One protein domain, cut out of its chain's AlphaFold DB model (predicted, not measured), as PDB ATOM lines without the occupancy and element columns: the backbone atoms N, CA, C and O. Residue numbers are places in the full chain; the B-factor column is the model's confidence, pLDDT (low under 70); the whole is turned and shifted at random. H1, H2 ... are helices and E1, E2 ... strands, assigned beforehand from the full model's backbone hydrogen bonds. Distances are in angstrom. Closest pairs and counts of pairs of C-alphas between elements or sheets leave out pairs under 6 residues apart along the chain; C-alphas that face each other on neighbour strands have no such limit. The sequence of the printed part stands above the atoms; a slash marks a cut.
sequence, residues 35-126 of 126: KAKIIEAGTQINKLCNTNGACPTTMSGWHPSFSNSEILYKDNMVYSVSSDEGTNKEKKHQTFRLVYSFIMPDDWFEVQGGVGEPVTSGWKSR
ATOM      1  N   LYS A  35      36.193  16.585  -3.977       91.12
ATOM      2  CA  LYS A  35      35.927  17.475  -2.837       91.12
ATOM      3  C   LYS A  35      37.004  17.370  -1.759       91.12
ATOM      4  O   LYS A  35      37.511  18.386  -1.297       91.12
ATOM      5  N   ALA A  36      37.361  16.149  -1.361       92.81
ATOM      6  CA  ALA A  36      38.410  15.936  -0.367       92.81
ATOM      7  C   ALA A  36      39.756  16.465  -0.883       92.81
ATOM      8  O   ALA A  36      40.435  17.209  -0.180       92.81
ATOM      9  N   LYS A  37      40.075  16.173  -2.150       93.75
ATOM     10  CA  LYS A  37      41.315  16.598  -2.805       93.75
ATOM     11  C   LYS A  37      41.475  18.121  -2.848       93.75
ATOM     12  O   LYS A  37      42.557  18.615  -2.544       93.75
ATOM     13  N   ILE A  38      40.424  18.870  -3.196       94.81
ATOM     14  CA  ILE A  38      40.509  20.339  -3.233       94.81
ATOM     15  C   ILE A  38      40.587  20.961  -1.833       94.81
ATOM     16  O   ILE A  38      41.348  21.904  -1.635       94.81
ATOM     17  N   ILE A  39      39.858  20.427  -0.846       95.19
ATOM     18  CA  ILE A  39      39.914  20.919   0.542       95.19
ATOM     19  C   ILE A  39      41.304  20.682   1.147       95.19
ATOM     20  O   ILE A  39      41.864  21.568   1.796       95.19
ATOM     21  N   GLU A  40      41.877  19.502   0.911       95.75
ATOM     22  CA  GLU A  40      43.230  19.172   1.351       95.75
ATOM     23  C   GLU A  40      44.263  20.091   0.689       95.75
ATOM     24  O   GLU A  40      45.074  20.703   1.385       95.75
ATOM     25  N   ALA A  41      44.190  20.255  -0.636       95.25
ATOM     26  CA  ALA A  41      45.071  21.157  -1.369       95.25
ATOM     27  C   ALA A  41      44.969  22.601  -0.852       95.25
ATOM     28  O   ALA A  41      45.993  23.221  -0.577       95.25
ATOM     29  N   GLY A  42      43.756  23.119  -0.645       95.19
ATOM     30  CA  GLY A  42      43.545  24.460  -0.097       95.19
ATOM     31  C   GLY A  42      44.115  24.620   1.314       95.19
ATOM     32  O   GLY A  42      44.723  25.639   1.625       95.19
ATOM     33  N   THR A  43      44.016  23.587   2.153       96.44
ATOM     34  CA  THR A  43      44.596  23.593   3.504       96.44
ATOM     35  C   THR A  43      46.126  23.602   3.466       96.44
ATOM     36  O   THR A  43      46.763  24.353   4.207       96.44
ATOM     37  N   GLN A  44      46.733  22.805   2.582       95.88
ATOM     38  CA  GLN A  44      48.182  22.789   2.379       95.88
ATOM     39  C   GLN A  44      48.690  24.137   1.853       95.88
ATOM     40  O   GLN A  44      49.664  24.675   2.381       95.88
ATOM     41  N   ILE A  45      48.000  24.717   0.871       95.38
ATOM     42  CA  ILE A  45      48.305  26.045   0.326       95.38
ATOM     43  C   ILE A  45      48.199  27.112   1.416       95.38
ATOM     44  O   ILE A  45      49.124  27.902   1.578       95.38
ATOM     45  N   ASN A  46      47.132  27.105   2.219       95.00
ATOM     46  CA  ASN A  46      46.973  28.072   3.304       95.00
ATOM     47  C   ASN A  46      48.103  27.971   4.329       95.00
ATOM     48  O   ASN A  46      48.619  28.984   4.801       95.00
ATOM     49  N   LYS A  47      48.535  26.749   4.657       94.81
ATOM     50  CA  LYS A  47      49.695  26.537   5.525       94.81
ATOM     51  C   LYS A  47      50.963  27.143   4.919       94.81
ATOM     52  O   LYS A  47      51.728  27.769   5.650       94.81
ATOM     53  N   LEU A  48      51.175  26.996   3.610       93.44
ATOM     54  CA  LEU A  48      52.302  27.619   2.904       93.44
ATOM     55  C   LEU A  48      52.212  29.149   2.929       93.44
ATOM     56  O   LEU A  48      53.204  29.785   3.277       93.44
ATOM     57  N   CYS A  49      51.033  29.727   2.654       91.75
ATOM     58  CA  CYS A  49      50.806  31.172   2.749       91.75
ATOM     59  C   CYS A  49      51.214  31.702   4.130       91.75
ATOM     60  O   CYS A  49      52.006  32.635   4.243       91.75
ATOM     61  N   ASN A  50      50.725  31.057   5.190       91.12
ATOM     62  CA  ASN A  50      50.983  31.469   6.568       91.12
ATOM     63  C   ASN A  50      52.438  31.258   7.006       91.12
ATOM     64  O   ASN A  50      52.985  32.089   7.724       91.12
ATOM     65  N   THR A  51      53.081  30.177   6.560       92.12
ATOM     66  CA  THR A  51      54.483  29.883   6.903       92.12
ATOM     67  C   THR A  51      55.439  30.872   6.238       92.12
ATOM     68  O   THR A  51      56.386  31.334   6.867       92.12
ATOM     69  N   ASN A  52      55.179  31.215   4.975       89.12
ATOM     70  CA  ASN A  52      56.059  32.074   4.184       89.12
ATOM     71  C   ASN A  52      55.712  33.564   4.309       89.12
ATOM     72  O   ASN A  52      56.441  34.408   3.793       89.12
ATOM     73  N   GLY A  53      54.582  33.895   4.942       88.12
ATOM     74  CA  GLY A  53      54.028  35.249   4.956       88.12
ATOM     75  C   GLY A  53      53.566  35.744   3.578       88.12
ATOM     76  O   GLY A  53      53.316  36.935   3.421       88.12
ATOM     77  N   ALA A  54      53.485  34.850   2.590       90.00
ATOM     78  CA  ALA A  54      53.066  35.118   1.220       90.00
ATOM     79  C   ALA A  54      52.554  33.827   0.570       90.00
ATOM     80  O   ALA A  54      53.114  32.746   0.784       90.00
ATOM     81  N   CYS A  55      51.503  33.933  -0.240       90.19
ATOM     82  CA  CYS A  55      50.959  32.792  -0.963       90.19
ATOM     83  C   CYS A  55      51.857  32.388  -2.141       90.19
ATOM     84  O   CYS A  55      52.408  33.249  -2.831       90.19
ATOM     85  N   PRO A  56      52.036  31.077  -2.386       89.44
ATOM     86  CA  PRO A  56      52.963  30.601  -3.401       89.44
ATOM     87  C   PRO A  56      52.489  30.984  -4.806       89.44
ATOM     88  O   PRO A  56      51.348  30.726  -5.173       89.44
ATOM     89  N   THR A  57      53.378  31.548  -5.620       88.12
ATOM     90  CA  THR A  57      53.134  31.801  -7.054       88.12
ATOM     91  C   THR A  57      53.590  30.641  -7.936       88.12
ATOM     92  O   THR A  57      53.257  30.580  -9.112       88.12
ATOM     93  N   THR A  58      54.336  29.691  -7.368       89.12
ATOM     94  CA  THR A  58      54.752  28.443  -8.012       89.12
ATOM     95  C   THR A  58      54.646  27.299  -7.008       89.12
ATOM     96  O   THR A  58      54.887  27.479  -5.813       89.12
ATOM     97  N   MET A  59      54.252  26.114  -7.473       91.38
ATOM     98  CA  MET A  59      54.087  24.927  -6.631       91.38
ATOM     99  C   MET A  59      54.465  23.667  -7.411       91.38
ATOM    100  O   MET A  59      54.193  23.557  -8.605       91.38
ATOM    101  N   SER A  60      55.067  22.687  -6.735       88.62
ATOM    102  CA  SER A  60      55.481  21.438  -7.381       88.62
ATOM    103  C   SER A  60      54.281  20.653  -7.929       88.62
ATOM    104  O   SER A  60      53.290  20.423  -7.227       88.62
ATOM    105  N   GLY A  61      54.370  20.248  -9.197       90.25
ATOM    106  CA  GLY A  61      53.297  19.549  -9.910       90.25
ATOM    107  C   GLY A  61      52.096  20.428 -10.277       90.25
ATOM    108  O   GLY A  61      51.043  19.883 -10.599       90.25
ATOM    109  N   TRP A  62      52.232  21.755 -10.195       93.69
ATOM    110  CA  TRP A  62      51.278  22.716 -10.741       93.69
ATOM    111  C   TRP A  62      51.868  23.378 -11.984       93.69
ATOM    112  O   TRP A  62      53.057  23.695 -12.025       93.69
ATOM    113  N   HIS A  63      51.029  23.607 -12.986       92.62
ATOM    114  CA  HIS A  63      51.422  24.219 -14.249       92.62
ATOM    115  C   HIS A  63      50.845  25.632 -14.352       92.62
ATOM    116  O   HIS A  63      49.650  25.799 -14.111       92.62
ATOM    117  N   PRO A  64      51.639  26.654 -14.706       90.25
ATOM    118  CA  PRO A  64      51.108  27.993 -14.921       90.25
ATOM    119  C   PRO A  64      50.183  28.036 -16.140       90.25
ATOM    120  O   PRO A  64      50.358  27.274 -17.095       90.25
ATOM    121  N   SER A  65      49.207  28.943 -16.123       86.06
ATOM    122  CA  SER A  65      48.412  29.251 -17.309       86.06
ATOM    123  C   SER A  65      49.307  29.781 -18.420       86.06
ATOM    124  O   SER A  65      50.179  30.615 -18.176       86.06
ATOM    125  N   PHE A  66      49.014  29.395 -19.662       76.75
ATOM    126  CA  PHE A  66      49.647  29.994 -20.838       76.75
ATOM    127  C   PHE A  66      49.388  31.505 -20.947       76.75
ATOM    128  O   PHE A  66      50.203  32.219 -21.524       76.75
ATOM    129  N   SER A  67      48.261  31.990 -20.416       78.38
ATOM    130  CA  SER A  67      47.836  33.391 -20.526       78.38
ATOM    131  C   SER A  67      48.130  34.244 -19.291       78.38
ATOM    132  O   SER A  67      48.135  35.467 -19.394       78.38
ATOM    133  N   ASN A  68      48.344  33.629 -18.126       77.75
ATOM    134  CA  ASN A  68      48.573  34.338 -16.870       77.75
ATOM    135  C   ASN A  68      49.390  33.472 -15.898       77.75
ATOM    136  O   ASN A  68      48.876  32.510 -15.327       77.75
ATOM    137  N   SER A  69      50.652  33.839 -15.669       73.38
ATOM    138  CA  SER A  69      51.560  33.117 -14.768       73.38
ATOM    139  C   SER A  69      51.118  33.099 -13.301       73.38
ATOM    140  O   SER A  69      51.625  32.291 -12.531       73.38
ATOM    141  N   GLU A  70      50.183  33.966 -12.907       79.31
ATOM    142  CA  GLU A  70      49.616  34.018 -11.552       79.31
ATOM    143  C   GLU A  70      48.479  33.007 -11.341       79.31
ATOM    144  O   GLU A  70      48.020  32.805 -10.215       79.31
ATOM    145  N   ILE A  71      48.035  32.358 -12.422       89.75
ATOM    146  CA  ILE A  71      47.062  31.273 -12.388       89.75
ATOM    147  C   ILE A  71      47.810  29.955 -12.551       89.75
ATOM    148  O   ILE A  71      48.537  29.760 -13.525       89.75
ATOM    149  N   LEU A  72      47.602  29.028 -11.620       93.00
ATOM    150  CA  LEU A  72      48.182  27.690 -11.659       93.00
ATOM    151  C   LEU A  72      47.094  26.625 -11.814       93.00
ATOM    152  O   LEU A  72      46.019  26.721 -11.230       93.00
ATOM    153  N   TYR A  73      47.410  25.560 -12.540       92.31
ATOM    154  CA  TYR A  73      46.536  24.420 -12.783       92.31
ATOM    155  C   TYR A  73      47.148  23.133 -12.249       92.31
ATOM    156  O   TYR A  73      48.341  22.874 -12.420       92.31
ATOM    157  N   LYS A  74      46.307  22.289 -11.657       92.94
ATOM    158  CA  LYS A  74      46.657  20.911 -11.314       92.94
ATOM    159  C   LYS A  74      45.413  20.045 -11.343       92.94
ATOM    160  O   LYS A  74      44.474  20.282 -10.586       92.94
ATOM    161  N   ASP A  75      45.420  19.014 -12.179       89.44
ATOM    162  CA  ASP A  75      44.247  18.172 -12.408       89.44
ATOM    163  C   ASP A  75      43.012  19.027 -12.774       89.44
ATOM    164  O   ASP A  75      43.051  19.809 -13.717       89.44
ATOM    165  N   ASN A  76      41.934  18.913 -11.993       88.75
ATOM    166  CA  ASN A  76      40.706  19.695 -12.123       88.75
ATOM    167  C   ASN A  76      40.714  20.952 -11.237       88.75
ATOM    168  O   ASN A  76      39.652  21.427 -10.860       88.75
ATOM    169  N   MET A  77      41.870  21.452 -10.806       93.00
ATOM    170  CA  MET A  77      41.958  22.591  -9.893       93.00
ATOM    171  C   MET A  77      42.627  23.783 -10.560       93.00
ATOM    172  O   MET A  77      43.640  23.634 -11.243       93.00
ATOM    173  N   VAL A  78      42.066  24.959 -10.308       93.81
ATOM    174  CA  VAL A  78      42.560  26.257 -10.765       93.81
ATOM    175  C   VAL A  78      42.857  27.102  -9.542       93.81
ATOM    176  O   VAL A  78      41.971  27.363  -8.735       93.81
ATOM    177  N   TYR A  79      44.100  27.511  -9.388       94.44
ATOM    178  CA  TYR A  79      44.583  28.324  -8.288       94.44
ATOM    179  C   TYR A  79      44.920  29.725  -8.789       94.44
ATOM    180  O   TYR A  79      45.523  29.867  -9.848       94.44
ATOM    181  N   SER A  80      44.572  30.745  -8.014       92.69
ATOM    182  CA  SER A  80      44.953  32.133  -8.265       92.69
ATOM    183  C   SER A  80      45.231  32.855  -6.953       92.69
ATOM    184  O   SER A  80      44.537  32.622  -5.959       92.69
ATOM    185  N   VAL A  81      46.194  33.770  -6.964       90.75
ATOM    186  CA  VAL A  81      46.491  34.657  -5.830       90.75
ATOM    187  C   VAL A  81      45.907  36.034  -6.103       90.75
ATOM    188  O   VAL A  81      45.954  36.518  -7.229       90.75
ATOM    189  N   SER A  82      45.374  36.669  -5.067       86.88
ATOM    190  CA  SER A  82      45.054  38.089  -5.066       86.88
ATOM    191  C   SER A  82      45.857  38.766  -3.962       86.88
ATOM    192  O   SER A  82      45.964  38.257  -2.846       86.88
ATOM    193  N   SER A  83      46.478  39.894  -4.290       81.38
ATOM    194  CA  SER A  83      47.179  40.733  -3.328       81.38
ATOM    195  C   SER A  83      46.515  42.095  -3.357       81.38
ATOM    196  O   SER A  83      46.491  42.726  -4.413       81.38
ATOM    197  N   ASP A  84      46.039  42.571  -2.210       66.88
ATOM    198  CA  ASP A  84      45.637  43.968  -2.100       66.88
ATOM    199  C   ASP A  84      46.908  44.822  -2.195       66.88
ATOM    200  O   ASP A  84      47.756  44.822  -1.297       66.88
ATOM    201  N   GLU A  85      47.098  45.516  -3.317       49.94
ATOM    202  CA  GLU A  85      48.152  46.521  -3.454       49.94
ATOM    203  C   GLU A  85      47.736  47.805  -2.725       49.94
ATOM    204  O   GLU A  85      47.402  48.824  -3.323       49.94
ATOM    205  N   GLY A  86      47.733  47.748  -1.392       44.22
ATOM    206  CA  GLY A  86      47.659  48.923  -0.531       44.22
ATOM    207  C   GLY A  86      49.034  49.582  -0.400       44.22
ATOM    208  O   GLY A  86      50.041  48.917  -0.172       44.22
ATOM    209  N   THR A  87      49.077  50.906  -0.514       39.19
ATOM    210  CA  THR A  87      50.243  51.808  -0.575       39.19
ATOM    211  C   THR A  87      51.202  51.795   0.630       39.19
ATOM    212  O   THR A  87      52.087  52.645   0.703       39.19
ATOM    213  N   ASN A  88      51.080  50.858   1.574       41.47
ATOM    214  CA  ASN A  88      51.894  50.809   2.788       41.47
ATOM    215  C   ASN A  88      52.564  49.446   2.986       41.47
ATOM    216  O   ASN A  88      51.962  48.390   2.837       41.47
ATOM    217  N   LYS A  89      53.852  49.501   3.338       42.38
ATOM    218  CA  LYS A  89      54.807  48.389   3.489       42.38
ATOM    219  C   LYS A  89      54.543  47.486   4.710       42.38
ATOM    220  O   LYS A  89      55.492  47.012   5.331       42.38
ATOM    221  N   GLU A  90      53.292  47.226   5.062       47.94
ATOM    222  CA  GLU A  90      52.935  46.341   6.170       47.94
ATOM    223  C   GLU A  90      52.208  45.109   5.628       47.94
ATOM    224  O   GLU A  90      51.153  45.218   5.019       47.94
ATOM    225  N   LYS A  91      52.868  43.950   5.787       51.44
ATOM    226  CA  LYS A  91      52.395  42.570   5.561       51.44
ATOM    227  C   LYS A  91      51.200  42.462   4.604       51.44
ATOM    228  O   LYS A  91      50.058  42.397   5.040       51.44
ATOM    229  N   LYS A  92      51.505  42.427   3.301       60.66
ATOM    230  CA  LYS A  92      50.532  42.289   2.207       60.66
ATOM    231  C   LYS A  92      49.466  41.246   2.562       60.66
ATOM    232  O   LYS A  92      49.787  40.062   2.658       60.66
ATOM    233  N   HIS A  93      48.221  41.694   2.732       74.94
ATOM    234  CA  HIS A  93      47.053  40.822   2.784       74.94
ATOM    235  C   HIS A  93      46.970  40.090   1.441       74.94
ATOM    236  O   HIS A  93      46.518  40.634   0.433       74.94
ATOM    237  N   GLN A  94      47.523  38.879   1.406       88.19
ATOM    238  CA  GLN A  94      47.455  37.996   0.253       88.19
ATOM    239  C   GLN A  94      46.432  36.917   0.533       88.19
ATOM    240  O   GLN A  94      46.550  36.171   1.509       88.19
ATOM    241  N   THR A  95      45.464  36.824  -0.363       91.69
ATOM    242  CA  THR A  95      44.472  35.762  -0.368       91.69
ATOM    243  C   THR A  95      44.702  34.871  -1.574       91.69
ATOM    244  O   THR A  95      45.265  35.276  -2.593       91.69
ATOM    245  N   PHE A  96      44.287  33.619  -1.462       93.00
ATOM    246  CA  PHE A  96      44.226  32.726  -2.597       93.00
ATOM    247  C   PHE A  96      42.806  32.237  -2.809       93.00
ATOM    248  O   PHE A  96      42.001  32.114  -1.883       93.00
ATOM    249  N   ARG A  97      42.543  31.890  -4.061       94.81
ATOM    250  CA  ARG A  97      41.330  31.233  -4.499       94.81
ATOM    251  C   ARG A  97      41.715  29.964  -5.230       94.81
ATOM    252  O   ARG A  97      42.571  29.974  -6.109       94.81
ATOM    253  N   LEU A  98      41.076  28.872  -4.852       95.31
ATOM    254  CA  LEU A  98      41.261  27.566  -5.446       95.31
ATOM    255  C   LEU A  98      39.902  27.048  -5.908       95.31
ATOM    256  O   LEU A  98      39.025  26.817  -5.087       95.31
ATOM    257  N   VAL A  99      39.721  26.868  -7.210       93.62
ATOM    258  CA  VAL A  99      38.459  26.469  -7.838       93.62
ATOM    259  C   VAL A  99      38.576  25.049  -8.375       93.62
ATOM    260  O   VAL A  99      39.536  24.727  -9.073       93.62
ATOM    261  N   TYR A 100      37.594  24.198  -8.083       91.12
ATOM    262  CA  TYR A 100      37.449  22.909  -8.753       91.12
ATOM    263  C   TYR A 100      36.708  23.145 -10.068       91.12
ATOM    264  O   TYR A 100      35.575  23.618 -10.061       91.12
ATOM    265  N   SER A 101      37.336  22.837 -11.195       82.31
ATOM    266  CA  SER A 101      36.727  22.905 -12.515       82.31
ATOM    267  C   SER A 101      35.845  21.680 -12.752       82.31
ATOM    268  O   SER A 101      36.278  20.533 -12.602       82.31
ATOM    269  N   PHE A 102      34.594  21.928 -13.127       76.44
ATOM    270  CA  PHE A 102      33.648  20.910 -13.559       76.44
ATOM    271  C   PHE A 102      32.845  21.396 -14.758       76.44
ATOM    272  O   PHE A 102      32.785  22.586 -15.050       76.44
ATOM    273  N   ILE A 103      32.216  20.449 -15.456       66.88
ATOM    274  CA  ILE A 103      31.304  20.722 -16.571       66.88
ATOM    275  C   ILE A 103      29.936  21.157 -16.008       66.88
ATOM    276  O   ILE A 103      28.915  20.536 -16.282       66.88
ATOM    277  N   MET A 104      29.916  22.182 -15.154       64.94
ATOM    278  CA  MET A 104      28.720  22.988 -14.903       64.94
ATOM    279  C   MET A 104      29.118  24.442 -15.154       64.94
ATOM    280  O   MET A 104      30.083  24.906 -14.554       64.94
ATOM    281  N   PRO A 105      28.453  25.135 -16.088       65.75
ATOM    282  CA  PRO A 105      28.881  26.464 -16.513       65.75
ATOM    283  C   PRO A 105      28.655  27.544 -15.447       65.75
ATOM    284  O   PRO A 105      29.396  28.524 -15.433       65.75
ATOM    285  N   ASP A 106      27.667  27.355 -14.565       80.62
ATOM    286  CA  ASP A 106      27.185  28.417 -13.674       80.62
ATOM    287  C   ASP A 106      27.544  28.214 -12.203       80.62
ATOM    288  O   ASP A 106      27.602  29.194 -11.468       80.62
ATOM    289  N   ASP A 107      27.844  26.982 -11.790       83.50
ATOM    290  CA  ASP A 107      28.230  26.655 -10.420       83.50
ATOM    291  C   ASP A 107      29.702  26.247 -10.370       83.50
ATOM    292  O   ASP A 107      30.195  25.558 -11.262       83.50
ATOM    293  N   TRP A 108      30.413  26.633  -9.312       89.38
ATOM    294  CA  TRP A 108      31.749  26.122  -9.005       89.38
ATOM    295  C   TRP A 108      31.923  25.875  -7.500       89.38
ATOM    296  O   TRP A 108      31.266  26.490  -6.659       89.38
ATOM    297  N   PHE A 109      32.817  24.958  -7.136       92.06
ATOM    298  CA  PHE A 109      33.231  24.749  -5.750       92.06
ATOM    299  C   PHE A 109      34.594  25.392  -5.571       92.06
ATOM    300  O   PHE A 109      35.522  25.104  -6.330       92.06
ATOM    301  N   GLU A 110      34.721  26.247  -4.567       95.06
ATOM    302  CA  GLU A 110      35.972  26.932  -4.283       95.06
ATOM    303  C   GLU A 110      36.394  26.810  -2.826       95.06
ATOM    304  O   GLU A 110      35.577  26.644  -1.917       95.06
ATOM    305  N   VAL A 111      37.702  26.901  -2.634       96.31
ATOM    306  CA  VAL A 111      38.380  27.010  -1.352       96.31
ATOM    307  C   VAL A 111      39.153  28.322  -1.363       96.31
ATOM    308  O   VAL A 111      39.859  28.622  -2.327       96.31
ATOM    309  N   GLN A 112      39.009  29.106  -0.306       95.56
ATOM    310  CA  GLN A 112      39.694  30.378  -0.127       95.56
ATOM    311  C   GLN A 112      40.489  30.362   1.177       95.56
ATOM    312  O   GLN A 112      40.171  29.622   2.111       95.56
ATOM    313  N   GLY A 113      41.518  31.190   1.237       93.56
ATOM    314  CA  GLY A 113      42.341  31.402   2.419       93.56
ATOM    315  C   GLY A 113      43.390  32.463   2.125       93.56
ATOM    316  O   GLY A 113      43.288  33.185   1.134       93.56
ATOM    317  N   GLY A 114      44.419  32.555   2.957       92.38
ATOM    318  CA  GLY A 114      45.428  33.591   2.823       92.38
ATOM    319  C   GLY A 114      46.354  33.701   4.022       92.38
ATOM    320  O   GLY A 114      46.299  32.927   4.980       92.38
ATOM    321  N   VAL A 115      47.234  34.691   3.957       91.19
ATOM    322  CA  VAL A 115      48.134  35.037   5.060       91.19
ATOM    323  C   VAL A 115      47.306  35.624   6.205       91.19
ATOM    324  O   VAL A 115      46.695  36.672   6.049       91.19
ATOM    325  N   GLY A 116      47.293  34.952   7.354       88.12
ATOM    326  CA  GLY A 116      46.492  35.328   8.522       88.12
ATOM    327  C   GLY A 116      45.013  34.945   8.436       88.12
ATOM    328  O   GLY A 116      44.291  35.155   9.406       88.12
ATOM    329  N   GLU A 117      44.570  34.346   7.327       88.62
ATOM    330  CA  GLU A 117      43.160  34.042   7.076       88.62
ATOM    331  C   GLU A 117      42.840  32.550   7.300       88.62
ATOM    332  O   GLU A 117      43.637  31.663   6.946       88.62
ATOM    333  N   PRO A 118      41.667  32.226   7.876       91.00
ATOM    334  CA  PRO A 118      41.198  30.851   7.969       91.00
ATOM    335  C   PRO A 118      40.809  30.308   6.588       91.00
ATOM    336  O   PRO A 118      40.364  31.036   5.703       91.00
ATOM    337  N   VAL A 119      40.923  28.988   6.417       94.25
ATOM    338  CA  VAL A 119      40.447  28.325   5.197       94.25
ATOM    339  C   VAL A 119      38.925  28.280   5.202       94.25
ATOM    340  O   VAL A 119      38.318  27.752   6.133       94.25
ATOM    341  N   THR A 120      38.310  28.768   4.132       95.88
ATOM    342  CA  THR A 120      36.870  28.651   3.886       95.88
ATOM    343  C   THR A 120      36.623  27.882   2.594       95.88
ATOM    344  O   THR A 120      37.469  27.850   1.705       95.88
ATOM    345  N   SER A 121      35.485  27.198   2.482       95.19
ATOM    346  CA  SER A 121      35.129  26.479   1.255       95.19
ATOM    347  C   SER A 121      33.627  26.446   1.043       95.19
ATOM    348  O   SER A 121      32.863  26.464   2.011       95.19
ATOM    349  N   GLY A 122      33.194  26.381  -0.212       93.75
ATOM    350  CA  GLY A 122      31.776  26.327  -0.525       93.75
ATOM    351  C   GLY A 122      31.464  26.323  -2.012       93.75
ATOM    352  O   GLY A 122      32.326  26.552  -2.861       93.75
ATOM    353  N   TRP A 123      30.193  26.061  -2.297       90.75
ATOM    354  CA  TRP A 123      29.613  26.252  -3.618       90.75
ATOM    355  C   TRP A 123      29.363  27.737  -3.873       90.75
ATOM    356  O   TRP A 123      28.969  28.476  -2.966       90.75
ATOM    357  N   LYS A 124      29.589  28.156  -5.110       90.44
ATOM    358  CA  LYS A 124      29.285  29.481  -5.638       90.44
ATOM    359  C   LYS A 124      28.557  29.320  -6.960       90.44
ATOM    360  O   LYS A 124      28.814  28.350  -7.666       90.44
ATOM    361  N   SER A 125      27.711  30.290  -7.272       84.44
ATOM    362  CA  SER A 125      27.054  30.418  -8.565       84.44
ATOM    363  C   SER A 125      27.384  31.775  -9.179       84.44
ATOM    364  O   SER A 125      27.752  32.714  -8.460       84.44
ATOM    365  N   ARG A 126      27.263  31.873 -10.499       78.50
ATOM    366  CA  ARG A 126      27.301  33.145 -11.220       78.50
ATOM    367  C   ARG A 126      26.046  33.984 -10.972       78.50
ATOM    368  O   ARG A 126      24.982  33.393 -10.684       78.50
TER     369      ARG A 126
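This is residues 35 to 126 of the 126 residues of an uncharacterized protein of Mariprofundus aestuarium (UniProt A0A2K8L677). A twisted sheet of five strands, E1 to E5, forms a wall with one long helix, H1, packed along one face over E3 and E4, while the other face has no named helix. E5 bends sharply near its end, and the loops of the hairpins E2-E3 and E3-E4 lie at opposite ends of the longest axis. The 92 printed residues hold one named helix, then five named strands, in a mixed class of two layers, the helix on one face of the sheet. The order across the sheet is E1, E2, E3, E4, E5, all antiparallel, a meander in which each strand is the antiparallel neighbour of the one before. The whole is compact, with a radius of gyration of the C-alphas of 13.2 A, and spans 41 by 27 by 24 A, only just elongated.

Start in the sheet at C-alpha 71, (47.062, 31.273, -12.388), where E1, residues 71 to 74, begins. E2 is residues 77 to 83, 20.0 A long, and E3 is residues 94 to 100, 20.2 A. E4 is residues 107 to 114, 22.8 A, and E5 is residues 117 to 125, 22.7 A, ending at C-alpha 125, (27.054, 30.418, -8.565). Go back to C-alpha 35 at (35.927, 17.475, -2.837); from there H1, residues 35 to 52, runs 25.8 A.

Look first at the inner strands E2 and E3, a hairpin at 162 degrees, where N 80 and O 97 are 2.9 A apart. Beside E3, the antiparallel E4 has its O 111 at 2.8 A from N 98. The edge strand E5 pairs with E4 through N 112 and O 120, 2.8 A, and bends by 59 degrees at residue 122. At the other edge, E1 has N 72 within hydrogen-bond range of O 79 of E2, 2.9 A. Residues 63 to 64 also pair, antiparallel, with residues 72 to 73 of E1. H1 is on the sheet at a height of 8.1 A, over E3 and E4, and runs along the strands, at 14 degrees to E4 on the local plane. The closest C-alphas of H1 and E4 are those of Asn 46 and Gly 114, 5.8 A. In H1 every O i to N i+4 pair is within hydrogen-bond range. E1 and E4 are apart.

The farthest C-alphas, those of Lys 89 and Ile 103, are 41.5 A apart. The printed part has no cut and ends at the chain's last residue, 126. The link from H1 to E1, 18 residues, is long. The mean pLDDT of the printed part is 85.3; look for values under 70 at residues 84 to 92 and 103 to 105.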